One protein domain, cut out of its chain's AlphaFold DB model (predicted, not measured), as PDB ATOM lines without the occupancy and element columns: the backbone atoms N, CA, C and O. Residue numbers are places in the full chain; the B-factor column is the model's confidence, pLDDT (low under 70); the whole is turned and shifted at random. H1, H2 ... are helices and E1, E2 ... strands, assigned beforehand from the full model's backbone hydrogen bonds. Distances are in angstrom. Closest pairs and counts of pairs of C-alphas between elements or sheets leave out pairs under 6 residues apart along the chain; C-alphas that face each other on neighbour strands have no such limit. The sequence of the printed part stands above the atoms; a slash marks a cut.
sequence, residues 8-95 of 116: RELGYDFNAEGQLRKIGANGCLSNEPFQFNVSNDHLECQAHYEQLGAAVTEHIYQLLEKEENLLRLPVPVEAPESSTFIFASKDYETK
ATOM      1  N   ARG A   8      78.633 106.414  93.111       91.00
ATOM      2  CA  ARG A   8      79.034 107.237  94.264       91.00
ATOM      3  C   ARG A   8      78.645 106.642  95.618       91.00
ATOM      4  O   ARG A   8      79.413 106.758  96.566       91.00
ATOM      5  N   GLU A   9      77.501 105.964  95.718       90.00
ATOM      6  CA  GLU A   9      77.075 105.267  96.948       90.00
ATOM      7  C   GLU A   9      77.932 104.030  97.239       90.00
ATOM      8  O   GLU A   9      78.000 103.574  98.379       90.00
ATOM      9  N   LEU A  10      78.595 103.490  96.215       90.44
ATOM     10  CA  LEU A  10      79.557 102.399  96.343       90.44
ATOM     11  C   LEU A  10      80.973 102.902  96.665       90.44
ATOM     12  O   LEU A  10      81.882 102.086  96.790       90.44
ATOM     13  N   GLY A  11      81.156 104.217  96.822       92.38
ATOM     14  CA  GLY A  11      82.438 104.831  97.157       92.38
ATOM     15  C   GLY A  11      83.337 105.081  95.950       92.38
ATOM     16  O   GLY A  11      84.551 105.155  96.120       92.38
ATOM     17  N   TYR A  12      82.770 105.212  94.748       93.94
ATOM     18  CA  TYR A  12      83.532 105.436  93.522       93.94
ATOM     19  C   TYR A  12      82.952 106.553  92.651       93.94
ATOM     20  O   TYR A  12      81.777 106.894  92.757       93.94
ATOM     21  N   ASP A  13      83.762 107.100  91.753       92.94
ATOM     22  CA  ASP A  13      83.293 107.925  90.637       92.94
ATOM     23  C   ASP A  13      84.278 107.857  89.465       92.94
ATOM     24  O   ASP A  13      85.394 107.357  89.625       92.94
ATOM     25  N   PHE A  14      83.891 108.361  88.297       90.75
ATOM     26  CA  PHE A  14      84.797 108.510  87.159       90.75
ATOM     27  C   PHE A  14      85.541 109.846  87.217       90.75
ATOM     28  O   PHE A  14      84.961 110.890  87.512       90.75
ATOM     29  N   ASN A  15      86.845 109.825  86.934       90.12
ATOM     30  CA  ASN A  15      87.604 111.052  86.705       90.12
ATOM     31  C   ASN A  15      87.369 111.586  85.279       90.12
ATOM     32  O   ASN A  15      86.710 110.952  84.458       90.12
ATOM     33  N   ALA A  16      87.953 112.745  84.967       88.69
ATOM     34  CA  ALA A  16      87.839 113.366  83.643       88.69
ATOM     35  C   ALA A  16      88.427 112.517  82.495       88.69
ATOM     36  O   ALA A  16      88.123 112.767  81.336       88.69
ATOM     37  N   GLU A  17      89.255 111.516  82.808       88.12
ATOM     38  CA  GLU A  17      89.832 110.573  81.840       88.12
ATOM     39  C   GLU A  17      88.967 109.309  81.664       88.12
ATOM     40  O   GLU A  17      89.385 108.368  80.993       88.12
ATOM     41  N   GLY A  18      87.788 109.241  82.295       86.75
ATOM     42  CA  GLY A  18      86.906 108.072  82.233       86.75
ATOM     43  C   GLY A  18      87.402 106.871  83.046       86.75
ATOM     44  O   GLY A  18      86.961 105.744  82.834       86.75
ATOM     45  N   GLN A  19      88.314 107.078  83.998       88.75
ATOM     46  CA  GLN A  19      88.812 106.033  84.890       88.75
ATOM     47  C   GLN A  19      88.020 106.067  86.192       88.75
ATOM     48  O   GLN A  19      87.936 107.122  86.825       88.75
ATOM     49  N   LEU A  20      87.491 104.928  86.645       91.19
ATOM     50  CA  LEU A  20      86.831 104.901  87.947       91.19
ATOM     51  C   LEU A  20      87.843 104.820  89.107       91.19
ATOM     52  O   LEU A  20      88.826 104.066  89.106       91.19
ATOM     53  N   ARG A  21      87.619 105.698  90.077       93.31
ATOM     54  CA  ARG A  21      88.485 105.988  91.214       93.31
ATOM     55  C   ARG A  21      87.668 105.980  92.495       93.31
ATOM     56  O   ARG A  21      86.460 106.213  92.465       93.31
ATOM     57  N   LYS A  22      88.317 105.700  93.622       93.69
ATOM     58  CA  LYS A  22      87.663 105.748  94.933       93.69
ATOM     59  C   LYS A  22      87.340 107.188  95.322       93.69
ATOM     60  O   LYS A  22      88.074 108.122  95.010       93.69
ATOM     61  N   ILE A  23      86.258 107.358  96.063       94.25
ATOM     62  CA  ILE A  23      85.946 108.597  96.768       94.25
ATOM     63  C   ILE A  23      86.652 108.540  98.126       94.25
ATOM     64  O   ILE A  23      86.479 107.590  98.889       94.25
ATOM     65  N   GLY A  24      87.480 109.542  98.413       88.69
ATOM     66  CA  GLY A  24      88.194 109.660  99.680       88.69
ATOM     67  C   GLY A  24      87.277 110.045 100.843       88.69
ATOM     68  O   GLY A  24      86.132 110.457 100.659       88.69
ATOM     69  N   ALA A  25      87.805 109.987 102.069       86.12
ATOM     70  CA  ALA A  25      87.061 110.331 103.289       86.12
ATOM     71  C   ALA A  25      86.545 111.786 103.321       86.12
ATOM     72  O   ALA A  25      85.605 112.100 104.044       86.12
ATOM     73  N   ASN A  26      87.143 112.673 102.520       88.44
ATOM     74  CA  ASN A  26      86.707 114.057 102.336       88.44
ATOM     75  C   ASN A  26      85.541 114.211 101.336       88.44
ATOM     76  O   ASN A  26      85.122 115.333 101.068       88.44
ATOM     77  N   GLY A  27      85.039 113.114 100.758       86.62
ATOM     78  CA  GLY A  27      83.985 113.123  99.741       86.62
ATOM     79  C   GLY A  27      84.459 113.531  98.341       86.62
ATOM     80  O   GLY A  27      83.645 113.602  97.417       86.62
ATOM     81  N   CYS A  28      85.758 113.789  98.162       89.75
ATOM     82  CA  CYS A  28      86.358 114.112  96.873       89.75
ATOM     83  C   CYS A  28      86.885 112.852  96.187       89.75
ATOM     84  O   CYS A  28      87.252 111.875  96.839       89.75
ATOM     85  N   LEU A  29      86.963 112.893  94.858       92.69
ATOM     86  CA  LEU A  29      87.586 111.824  94.090       92.69
ATOM     87  C   LEU A  29      89.074 111.735  94.444       92.69
ATOM     88  O   LEU A  29      89.779 112.744  94.426       92.69
ATOM     89  N   SER A  30      89.539 110.542  94.799       92.62
ATOM     90  CA  SER A  30      90.954 110.271  95.027       92.62
ATOM     91  C   SER A  30      91.608 109.754  93.742       92.62
ATOM     92  O   SER A  30      90.944 109.488  92.742       92.62
ATOM     93  N   ASN A  31      92.930 109.584  93.765       90.44
ATOM     94  CA  ASN A  31      93.653 108.914  92.680       90.44
ATOM     95  C   ASN A  31      93.715 107.388  92.868       90.44
ATOM     96  O   ASN A  31      94.371 106.699  92.089       90.44
ATOM     97  N   GLU A  32      93.063 106.843  93.898       91.81
ATOM     98  CA  GLU A  32      93.104 105.409  94.165       91.81
ATOM     99  C   GLU A  32      92.224 104.647  93.161       91.81
ATOM    100  O   GLU A  32      91.048 104.983  92.989       91.81
ATOM    101  N   PRO A  33      92.760 103.612  92.488       91.00
ATOM    102  CA  PRO A  33      91.990 102.791  91.563       91.00
ATOM    103  C   PRO A  33      91.001 101.871  92.293       91.00
ATOM    104  O   PRO A  33      91.049 101.685  93.513       91.00
ATOM    105  N   PHE A  34      90.127 101.237  91.509       89.12
ATOM    106  CA  PHE A  34      89.332 100.098  91.957       89.12
ATOM    107  C   PHE A  34      90.204  98.996  92.589       89.12
ATOM    108  O   PHE A  34      91.300  98.701  92.112       89.12
ATOM    109  N   GLN A  35      89.688  98.371  93.650       86.94
ATOM    110  CA  GLN A  35      90.289  97.208  94.299       86.94
ATOM    111  C   GLN A  35      89.212  96.152  94.544       86.94
ATOM    112  O   GLN A  35      88.165  96.459  95.108       86.94
ATOM    113  N   PHE A  36      89.484  94.907  94.144       86.56
ATOM    114  CA  PHE A  36      88.557  93.795  94.371       86.56
ATOM    115  C   PHE A  36      88.483  93.400  95.852       86.56
ATOM    116  O   PHE A  36      87.395  93.194  96.382       86.56
ATOM    117  N   ASN A  37      89.634  93.345  96.528       88.44
ATOM    118  CA  ASN A  37      89.721  92.978  97.939       88.44
ATOM    119  C   ASN A  37      89.372  94.181  98.823       88.44
ATOM    120  O   ASN A  37      90.253  94.925  99.252       88.44
ATOM    121  N   VAL A  38      88.078  94.391  99.056       87.38
ATOM    122  CA  VAL A  38      87.568  95.442  99.954       87.38
ATOM    123  C   VAL A  38      87.467  94.982 101.410       87.38
ATOM    124  O   VAL A  38      87.400  95.815 102.311       87.38
ATOM    125  N   SER A  39      87.485  93.669 101.648       90.31
ATOM    126  CA  SER A  39      87.540  93.050 102.971       90.31
ATOM    127  C   SER A  39      88.322  91.729 102.918       90.31
ATOM    128  O   SER A  39      88.825  91.332 101.866       90.31
ATOM    129  N   ASN A  40      88.453  91.052 104.064       92.25
ATOM    130  CA  ASN A  40      89.044  89.710 104.137       92.25
ATOM    131  C   ASN A  40      88.037  88.598 103.790       92.25
ATOM    132  O   ASN A  40      88.420  87.431 103.722       92.25
ATOM    133  N   ASP A  41      86.759  88.939 103.601       94.88
ATOM    134  CA  ASP A  41      85.721  87.992 103.209       94.88
ATOM    135  C   ASP A  41      85.560  87.999 101.683       94.88
ATOM    136  O   ASP A  41      85.177  88.995 101.059       94.88
ATOM    137  N   HIS A  42      85.840  86.852 101.068       89.94
ATOM    138  CA  HIS A  42      85.697  86.663  99.630       89.94
ATOM    139  C   HIS A  42      84.259  86.869  99.134       89.94
ATOM    140  O   HIS A  42      84.078  87.355  98.016       89.94
ATOM    141  N   LEU A  43      83.245  86.523  99.935       92.00
ATOM    142  CA  LEU A  43      81.842  86.694  99.555       92.00
ATOM    143  C   LEU A  43      81.465  88.174  99.499       92.00
ATOM    144  O   LEU A  43      80.807  88.602  98.551       92.00
ATOM    145  N   GLU A  44      81.927  88.968 100.463       91.44
ATOM    146  CA  GLU A  44      81.717  90.418 100.463       91.44
ATOM    147  C   GLU A  44      82.423  91.088  99.281       91.44
ATOM    148  O   GLU A  44      81.822  91.918  98.594       91.44
ATOM    149  N   CYS A  45      83.667  90.691  98.996       88.44
ATOM    150  CA  CYS A  45      84.426  91.212  97.860       88.44
ATOM    151  C   CYS A  45      83.727  90.914  96.528       88.44
ATOM    152  O   CYS A  45      83.563  91.805  95.690       88.44
ATOM    153  N   GLN A  46      83.251  89.680  96.350       87.69
ATOM    154  CA  GLN A  46      82.519  89.280  95.153       87.69
ATOM    155  C   GLN A  46      81.180  90.027  95.031       87.69
ATOM    156  O   GLN A  46      80.872  90.547  93.959       87.69
ATOM    157  N   ALA A  47      80.415  90.149  96.120       90.06
ATOM    158  CA  ALA A  47      79.144  90.871  96.120       90.06
ATOM    159  C   ALA A  47      79.327  92.367  95.809       90.06
ATOM    160  O   ALA A  47      78.559  92.941  95.035       90.06
ATOM    161  N   HIS A  48      80.357  93.002  96.374       89.75
ATOM    162  CA  HIS A  48      80.700  94.391  96.079       89.75
ATOM    163  C   HIS A  48      81.091  94.575  94.609       89.75
ATOM    164  O   HIS A  48      80.600  95.488  93.944       89.75
ATOM    165  N   TYR A  49      81.927  93.678  94.083       87.62
ATOM    166  CA  TYR A  49      82.342  93.681  92.683       87.62
ATOM    167  C   TYR A  49      81.158  93.552  91.718       87.62
ATOM    168  O   TYR A  49      81.074  94.303  90.748       87.62
ATOM    169  N   GLU A  50      80.217  92.647  91.986       88.50
ATOM    170  CA  GLU A  50      79.019  92.475  91.160       88.50
ATOM    171  C   GLU A  50      78.100  93.700  91.211       88.50
ATOM    172  O   GLU A  50      77.618  94.153  90.171       88.50
ATOM    173  N   GLN A  51      77.900  94.282  92.399       89.56
ATOM    174  CA  GLN A  51      77.111  95.508  92.558       89.56
ATOM    175  C   GLN A  51      77.733  96.683  91.799       89.56
ATOM    176  O   GLN A  51      77.025  97.399  91.088       89.56
ATOM    177  N   LEU A  52      79.053  96.862  91.909       89.81
ATOM    178  CA  LEU A  52      79.771  97.909  91.193       89.81
ATOM    179  C   LEU A  52      79.747  97.675  89.682       89.81
ATOM    180  O   LEU A  52      79.467  98.605  88.932       89.81
ATOM    181  N   GLY A  53      79.961  96.439  89.225       87.94
ATOM    182  CA  GLY A  53      79.880  96.080  87.809       87.94
ATOM    183  C   GLY A  53      78.500  96.359  87.208       87.94
ATOM    184  O   GLY A  53      78.402  96.871  86.090       87.94
ATOM    185  N   ALA A  54      77.424  96.103  87.955       88.31
ATOM    186  CA  ALA A  54      76.065  96.438  87.531       88.31
ATOM    187  C   ALA A  54      75.846  97.961  87.442       88.31
ATOM    188  O   ALA A  54      75.285  98.441  86.457       88.31
ATOM    189  N   ALA A  55      76.343  98.730  88.416       90.19
ATOM    190  CA  ALA A  55      76.268 100.193  88.402       90.19
ATOM    191  C   ALA A  55      77.071 100.815  87.242       90.19
ATOM    192  O   ALA A  55      76.579 101.706  86.552       90.19
ATOM    193  N   VAL A  56      78.279 100.305  86.979       89.00
ATOM    194  CA  VAL A  56      79.119 100.719  85.842       89.00
ATOM    195  C   VAL A  56      78.463 100.364  84.509       89.00
ATOM    196  O   VAL A  56      78.516 101.150  83.569       89.00
ATOM    197  N   THR A  57      77.815  99.202  84.420       88.38
ATOM    198  CA  THR A  57      77.070  98.798  83.221       88.38
ATOM    199  C   THR A  57      75.984  99.814  82.878       88.38
ATOM    200  O   THR A  57      75.910 100.253  81.735       88.38
ATOM    201  N   GLU A  58      75.185 100.225  83.865       89.25
ATOM    202  CA  GLU A  58      74.147 101.232  83.638       89.25
ATOM    203  C   GLU A  58      74.751 102.584  83.247       89.25
ATOM    204  O   GLU A  58      74.261 103.227  82.325       89.25
ATOM    205  N   HIS A  59      75.858 102.995  83.873       89.38
ATOM    206  CA  HIS A  59      76.558 104.219  83.479       89.38
ATOM    207  C   HIS A  59      77.000 104.192  82.008       89.38
ATOM    208  O   HIS A  59      76.735 105.145  81.282       89.38
ATOM    209  N   ILE A  60      77.590 103.089  81.542       88.31
ATOM    210  CA  ILE A  60      77.989 102.937  80.135       88.31
ATOM    211  C   ILE A  60      76.775 103.024  79.209       88.31
ATOM    212  O   ILE A  60      76.850 103.687  78.181       88.31
ATOM    213  N   TYR A  61      75.645 102.412  79.563       90.88
ATOM    214  CA  TYR A  61      74.428 102.532  78.759       90.88
ATOM    215  C   TYR A  61      73.969 103.983  78.619       90.88
ATOM    216  O   TYR A  61      73.620 104.408  77.522       90.88
ATOM    217  N   GLN A  62      74.044 104.757  79.703       91.31
ATOM    218  CA  GLN A  62      73.734 106.183  79.665       91.31
ATOM    219  C   GLN A  62      74.700 106.957  78.757       91.31
ATOM    220  O   GLN A  62      74.239 107.825  78.020       91.31
ATOM    221  N   LEU A  63      76.002 106.639  78.766       91.25
ATOM    222  CA  LEU A  63      76.982 107.249  77.854       91.25
ATOM    223  C   LEU A  63      76.662 106.922  76.389       91.25
ATOM    224  O   LEU A  63      76.585 107.823  75.556       91.25
ATOM    225  N   LEU A  64      76.404 105.646  76.083       93.00
ATOM    226  CA  LEU A  64      76.083 105.197  74.727       93.00
ATOM    227  C   LEU A  64      74.826 105.887  74.175       93.00
ATOM    228  O   LEU A  64      74.785 106.249  73.003       93.00
ATOM    229  N   GLU A  65      73.809 106.096  75.009       93.88
ATOM    230  CA  GLU A  65      72.561 106.749  74.600       93.88
ATOM    231  C   GLU A  65      72.690 108.272  74.508       93.88
ATOM    232  O   GLU A  65      72.196 108.877  73.557       93.88
ATOM    233  N   LYS A  66      73.315 108.913  75.503       93.62
ATOM    234  CA  LYS A  66      73.286 110.376  75.657       93.62
ATOM    235  C   LYS A  66      74.452 111.080  74.986       93.62
ATOM    236  O   LYS A  66      74.255 112.158  74.433       93.62
ATOM    237  N   GLU A  67      75.643 110.500  75.059       92.06
ATOM    238  CA  GLU A  67      76.858 111.101  74.503       92.06
ATOM    239  C   GLU A  67      77.084 110.600  73.075       92.06
ATOM    240  O   GLU A  67      77.205 111.402  72.150       92.06
ATOM    241  N   GLU A  68      76.982 109.285  72.859       92.62
ATOM    242  CA  GLU A  68      77.201 108.667  71.540       92.62
ATOM    243  C   GLU A  68      75.929 108.561  70.679       92.62
ATOM    244  O   GLU A  68      75.990 108.182  69.509       92.62
ATOM    245  N   ASN A  69      74.764 108.942  71.217       95.12
ATOM    246  CA  ASN A  69      73.485 108.976  70.497       95.12
ATOM    247  C   ASN A  69      73.070 107.630  69.862       95.12
ATOM    248  O   ASN A  69      72.379 107.616  68.832       95.12
ATOM    249  N   LEU A  70      73.479 106.507  70.458       96.12
ATOM    250  CA  LEU A  70      73.077 105.175  70.020       96.12
ATOM    251  C   LEU A  70      71.636 104.867  70.433       96.12
ATOM    252  O   LEU A  70      71.146 105.286  71.481       96.12
ATOM    253  N   LEU A  71      70.959 104.088  69.597       95.00
ATOM    254  CA  LEU A  71      69.603 103.614  69.827       95.00
ATOM    255  C   LEU A  71      69.650 102.306  70.617       95.00
ATOM    256  O   LEU A  71      70.281 101.348  70.168       95.00
ATOM    257  N   ARG A  72      68.953 102.244  71.759       93.69
ATOM    258  CA  ARG A  72      68.670 100.982  72.455       93.69
ATOM    259  C   ARG A  72      67.522 100.271  71.741       93.69
ATOM    260  O   ARG A  72      66.397 100.764  71.750       93.69
ATOM    261  N   LEU A  73      67.802  99.118  71.141       92.62
ATOM    262  CA  LEU A  73      66.837  98.348  70.354       92.62
ATOM    263  C   LEU A  73      66.529  97.009  71.036       92.62
ATOM    264  O   LEU A  73      67.474  96.310  71.419       92.62
ATOM    265  N   PRO A  74      65.249  96.624  71.188       92.31
ATOM    266  CA  PRO A  74      64.884  95.332  71.755       92.31
ATOM    267  C   PRO A  74      65.273  94.192  70.811       92.31
ATOM    268  O   PRO A  74      65.287  94.336  69.586       92.31
ATOM    269  N   VAL A  75      65.576  93.033  71.392       89.19
ATOM    270  CA  VAL A  75      65.834  91.801  70.648       89.19
ATOM    271  C   VAL A  75      64.949  90.682  71.209       89.19
ATOM    272  O   VAL A  75      65.140  90.282  72.362       89.19
ATOM    273  N   PRO A  76      64.016  90.125  70.410       88.50
ATOM    274  CA  PRO A  76      63.658  90.516  69.033       88.50
ATOM    275  C   PRO A  76      62.970  91.899  68.927       88.50
ATOM    276  O   PRO A  76      62.606  92.494  69.933       88.50
ATOM    277  N   VAL A  77      62.782  92.413  67.704       83.56
ATOM    278  CA  VAL A  77      62.279  93.784  67.429       83.56
ATOM    279  C   VAL A  77      60.932  94.095  68.104       83.56
ATOM    280  O   VAL A  77      60.702  95.221  68.533       83.56
ATOM    281  N   GLU A  78      60.056  93.101  68.250       83.62
ATOM    282  CA  GLU A  78      58.713  93.247  68.845       83.62
ATOM    283  C   GLU A  78      58.628  92.681  70.273       83.62
ATOM    284  O   GLU A  78      57.568  92.259  70.739       83.62
ATOM    285  N   ALA A  79      59.758  92.590  70.970       81.38
ATOM    286  CA  ALA A  79      59.801  91.951  72.273       81.38
ATOM    287  C   ALA A  79      59.266  92.866  73.396       81.38
ATOM    288  O   ALA A  79      59.387  94.090  73.314       81.38
ATOM    289  N   PRO A  80      58.695  92.296  74.477       81.44
ATOM    290  CA  PRO A  80      58.282  93.073  75.645       81.44
ATOM    291  C   PRO A  80      59.476  93.796  76.284       81.44
ATOM    292  O   PRO A  80      60.612  93.343  76.150       81.44
ATOM    293  N   GLU A  81      59.224  94.866  77.048       71.94
ATOM    294  CA  GLU A  81      60.269  95.689  77.698       71.94
ATOM    295  C   GLU A  81      61.260  94.892  78.567       71.94
ATOM    296  O   GLU A  81      62.376  95.339  78.813       71.94
ATOM    297  N   SER A  82      60.874  93.698  79.028       75.19
ATOM    298  CA  SER A  82      61.720  92.785  79.803       75.19
ATOM    299  C   SER A  82      62.729  91.982  78.972       75.19
ATOM    300  O   SER A  82      63.456  91.155  79.527       75.19
ATOM    301  N   SER A  83      62.764  92.180  77.656       82.81
ATOM    302  CA  SER A  83      63.621  91.427  76.739       82.81
ATOM    303  C   SER A  83      65.036  91.996  76.686       82.81
ATOM    304  O   SER A  83      65.314  93.097  77.160       82.81
ATOM    305  N   THR A  84      65.962  91.225  76.118       88.81
ATOM    306  CA  THR A  84      67.329  91.716  75.906       88.81
ATOM    307  C   THR A  84      67.353  92.805  74.833       88.81
ATOM    308  O   THR A  84      66.380  93.008  74.105       88.81
ATOM    309  N   PHE A  85      68.468  93.517  74.729       92.31
ATOM    310  CA  PHE A  85      68.620  94.636  73.811       92.31
ATOM    311  C   PHE A  85      70.042  94.731  73.262       92.31
ATOM    312  O   PHE A  85      70.979  94.126  73.787       92.31
ATOM    313  N   ILE A  86      70.185  95.531  72.211       93.56
ATOM    314  CA  ILE A  86      71.460  95.962  71.637       93.56
ATOM    315  C   ILE A  86      71.494  97.485  71.528       93.56
ATOM    316  O   ILE A  86      70.452  98.140  71.584       93.56
ATOM    317  N   PHE A  87      72.689  98.039  71.336       94.81
ATOM    318  CA  PHE A  87      72.862  99.421  70.899       94.81
ATOM    319  C   PHE A  87      73.262  99.453  69.430       94.81
ATOM    320  O   PHE A  87      74.116  98.673  69.010       94.81
ATOM    321  N   ALA A  88      72.669 100.365  68.666       95.62
ATOM    322  CA  ALA A  88      72.996 100.573  67.261       95.62
ATOM    323  C   ALA A  88      73.122 102.066  66.941       95.62
ATOM    324  O   ALA A  88      72.426 102.901  67.520       95.62
ATOM    325  N   SER A  89      73.999 102.415  66.000       96.19
ATOM    326  CA  SER A  89      74.063 103.777  65.463       96.19
ATOM    327  C   SER A  89      72.788 104.110  64.691       96.19
ATOM    328  O   SER A  89      72.163 103.225  64.106       96.19
ATOM    329  N   LYS A  90      72.428 105.392  64.614       94.38
ATOM    330  CA  LYS A  90      71.324 105.840  63.751       94.38
ATOM    331  C   LYS A  90      71.564 105.418  62.297       94.38
ATOM    332  O   LYS A  90      72.704 105.373  61.832       94.38
ATOM    333  N   ASP A  91      70.478 105.083  61.605       94.81
ATOM    334  CA  ASP A  91      70.459 104.691  60.190       94.81
ATOM    335  C   ASP A  91      71.348 103.484  59.836       94.81
ATOM    336  O   ASP A  91      71.740 103.340  58.673       94.81
ATOM    337  N   TYR A  92      71.681 102.619  60.808       94.50
ATOM    338  CA  TYR A  92      72.541 101.446  60.585       94.50
ATOM    339  C   TYR A  92      72.031 100.559  59.435       94.50
ATOM    340  O   TYR A  92      72.826 100.040  58.662       94.50
ATOM    341  N   GLU A  93      70.714 100.458  59.253       93.31
ATOM    342  CA  GLU A  93      70.061  99.654  58.208       93.31
ATOM    343  C   GLU A  93      70.396 100.103  56.777       93.31
ATOM    344  O   GLU A  93      70.243  99.335  55.832       93.31
ATOM    345  N   THR A  94      70.857 101.345  56.611       96.50
ATOM    346  CA  THR A  94      71.176 101.941  55.304       96.50
ATOM    347  C   THR A  94      72.671 101.935  54.985       96.50
ATOM    348  O   THR A  94      73.081 102.480  53.962       96.50
ATOM    349  N   LYS A  95      73.510 101.385  55.873       96.69
ATOM    350  CA  LYS A  95      74.969 101.386  55.716       96.69
ATOM    351  C   LYS A  95      75.444 100.143  54.972       96.69
ATOM    352  O   LYS A  95      74.989  99.039  55.246       96.69
TER     353      LYS A  95
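Overview. This is residues 8 to 95 of the 116 residues of an uncharacterized protein of Leptidea sinapis (UniProt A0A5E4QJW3). One long helix, H1, joins two small separate sheets: the three strands E1, E2, E3, which it grazes, and the hairpin E4, E5 near its last residues. The 88 printed residues run E1, E2, E3, H1, E4, E5, mixed in class, both sheets antiparallel. The whole is loose, radius of gyration of the C-alphas 17.2 A, spanning 50 by 30 by 18 A.

Along the chain. Find C-alpha 12 at (83.532, 105.436, 93.522), where E1, residues 12 to 14, begins; E2, 20 to 23, and E3, 29 to 33, follow. H1, 42 to 66, runs 35.9 A. E4 is 71 to 75; E5, 84 to 88, ends at (72.996, 100.573, 67.261).

Arrangement. E1, E2, E3 form a meander, each strand the antiparallel neighbour of the one before: see N 13 and O 21, 2.9 A, and N 30 and O 22, 2.8 A. H1 is only just on this sheet, with 5 pairs of C-alphas within 10 A; it only grazes it, with residues 52 to 59. In H1 every O i to N i+4 pair is within hydrogen-bond range. The closest C-alphas of H1 and E4 are Glu 65 and Leu 71, 6.4 A. In the hairpin E4 and E5, N 73 and O 86 are 2.9 A apart. E1 and E4 are apart.

Size, cuts and confidence. The C-alphas farthest apart, Asn 40 and Thr 94, are 53.4 A apart. The printed part has no cut and no long link; no printed residue is under 70 in pLDDT.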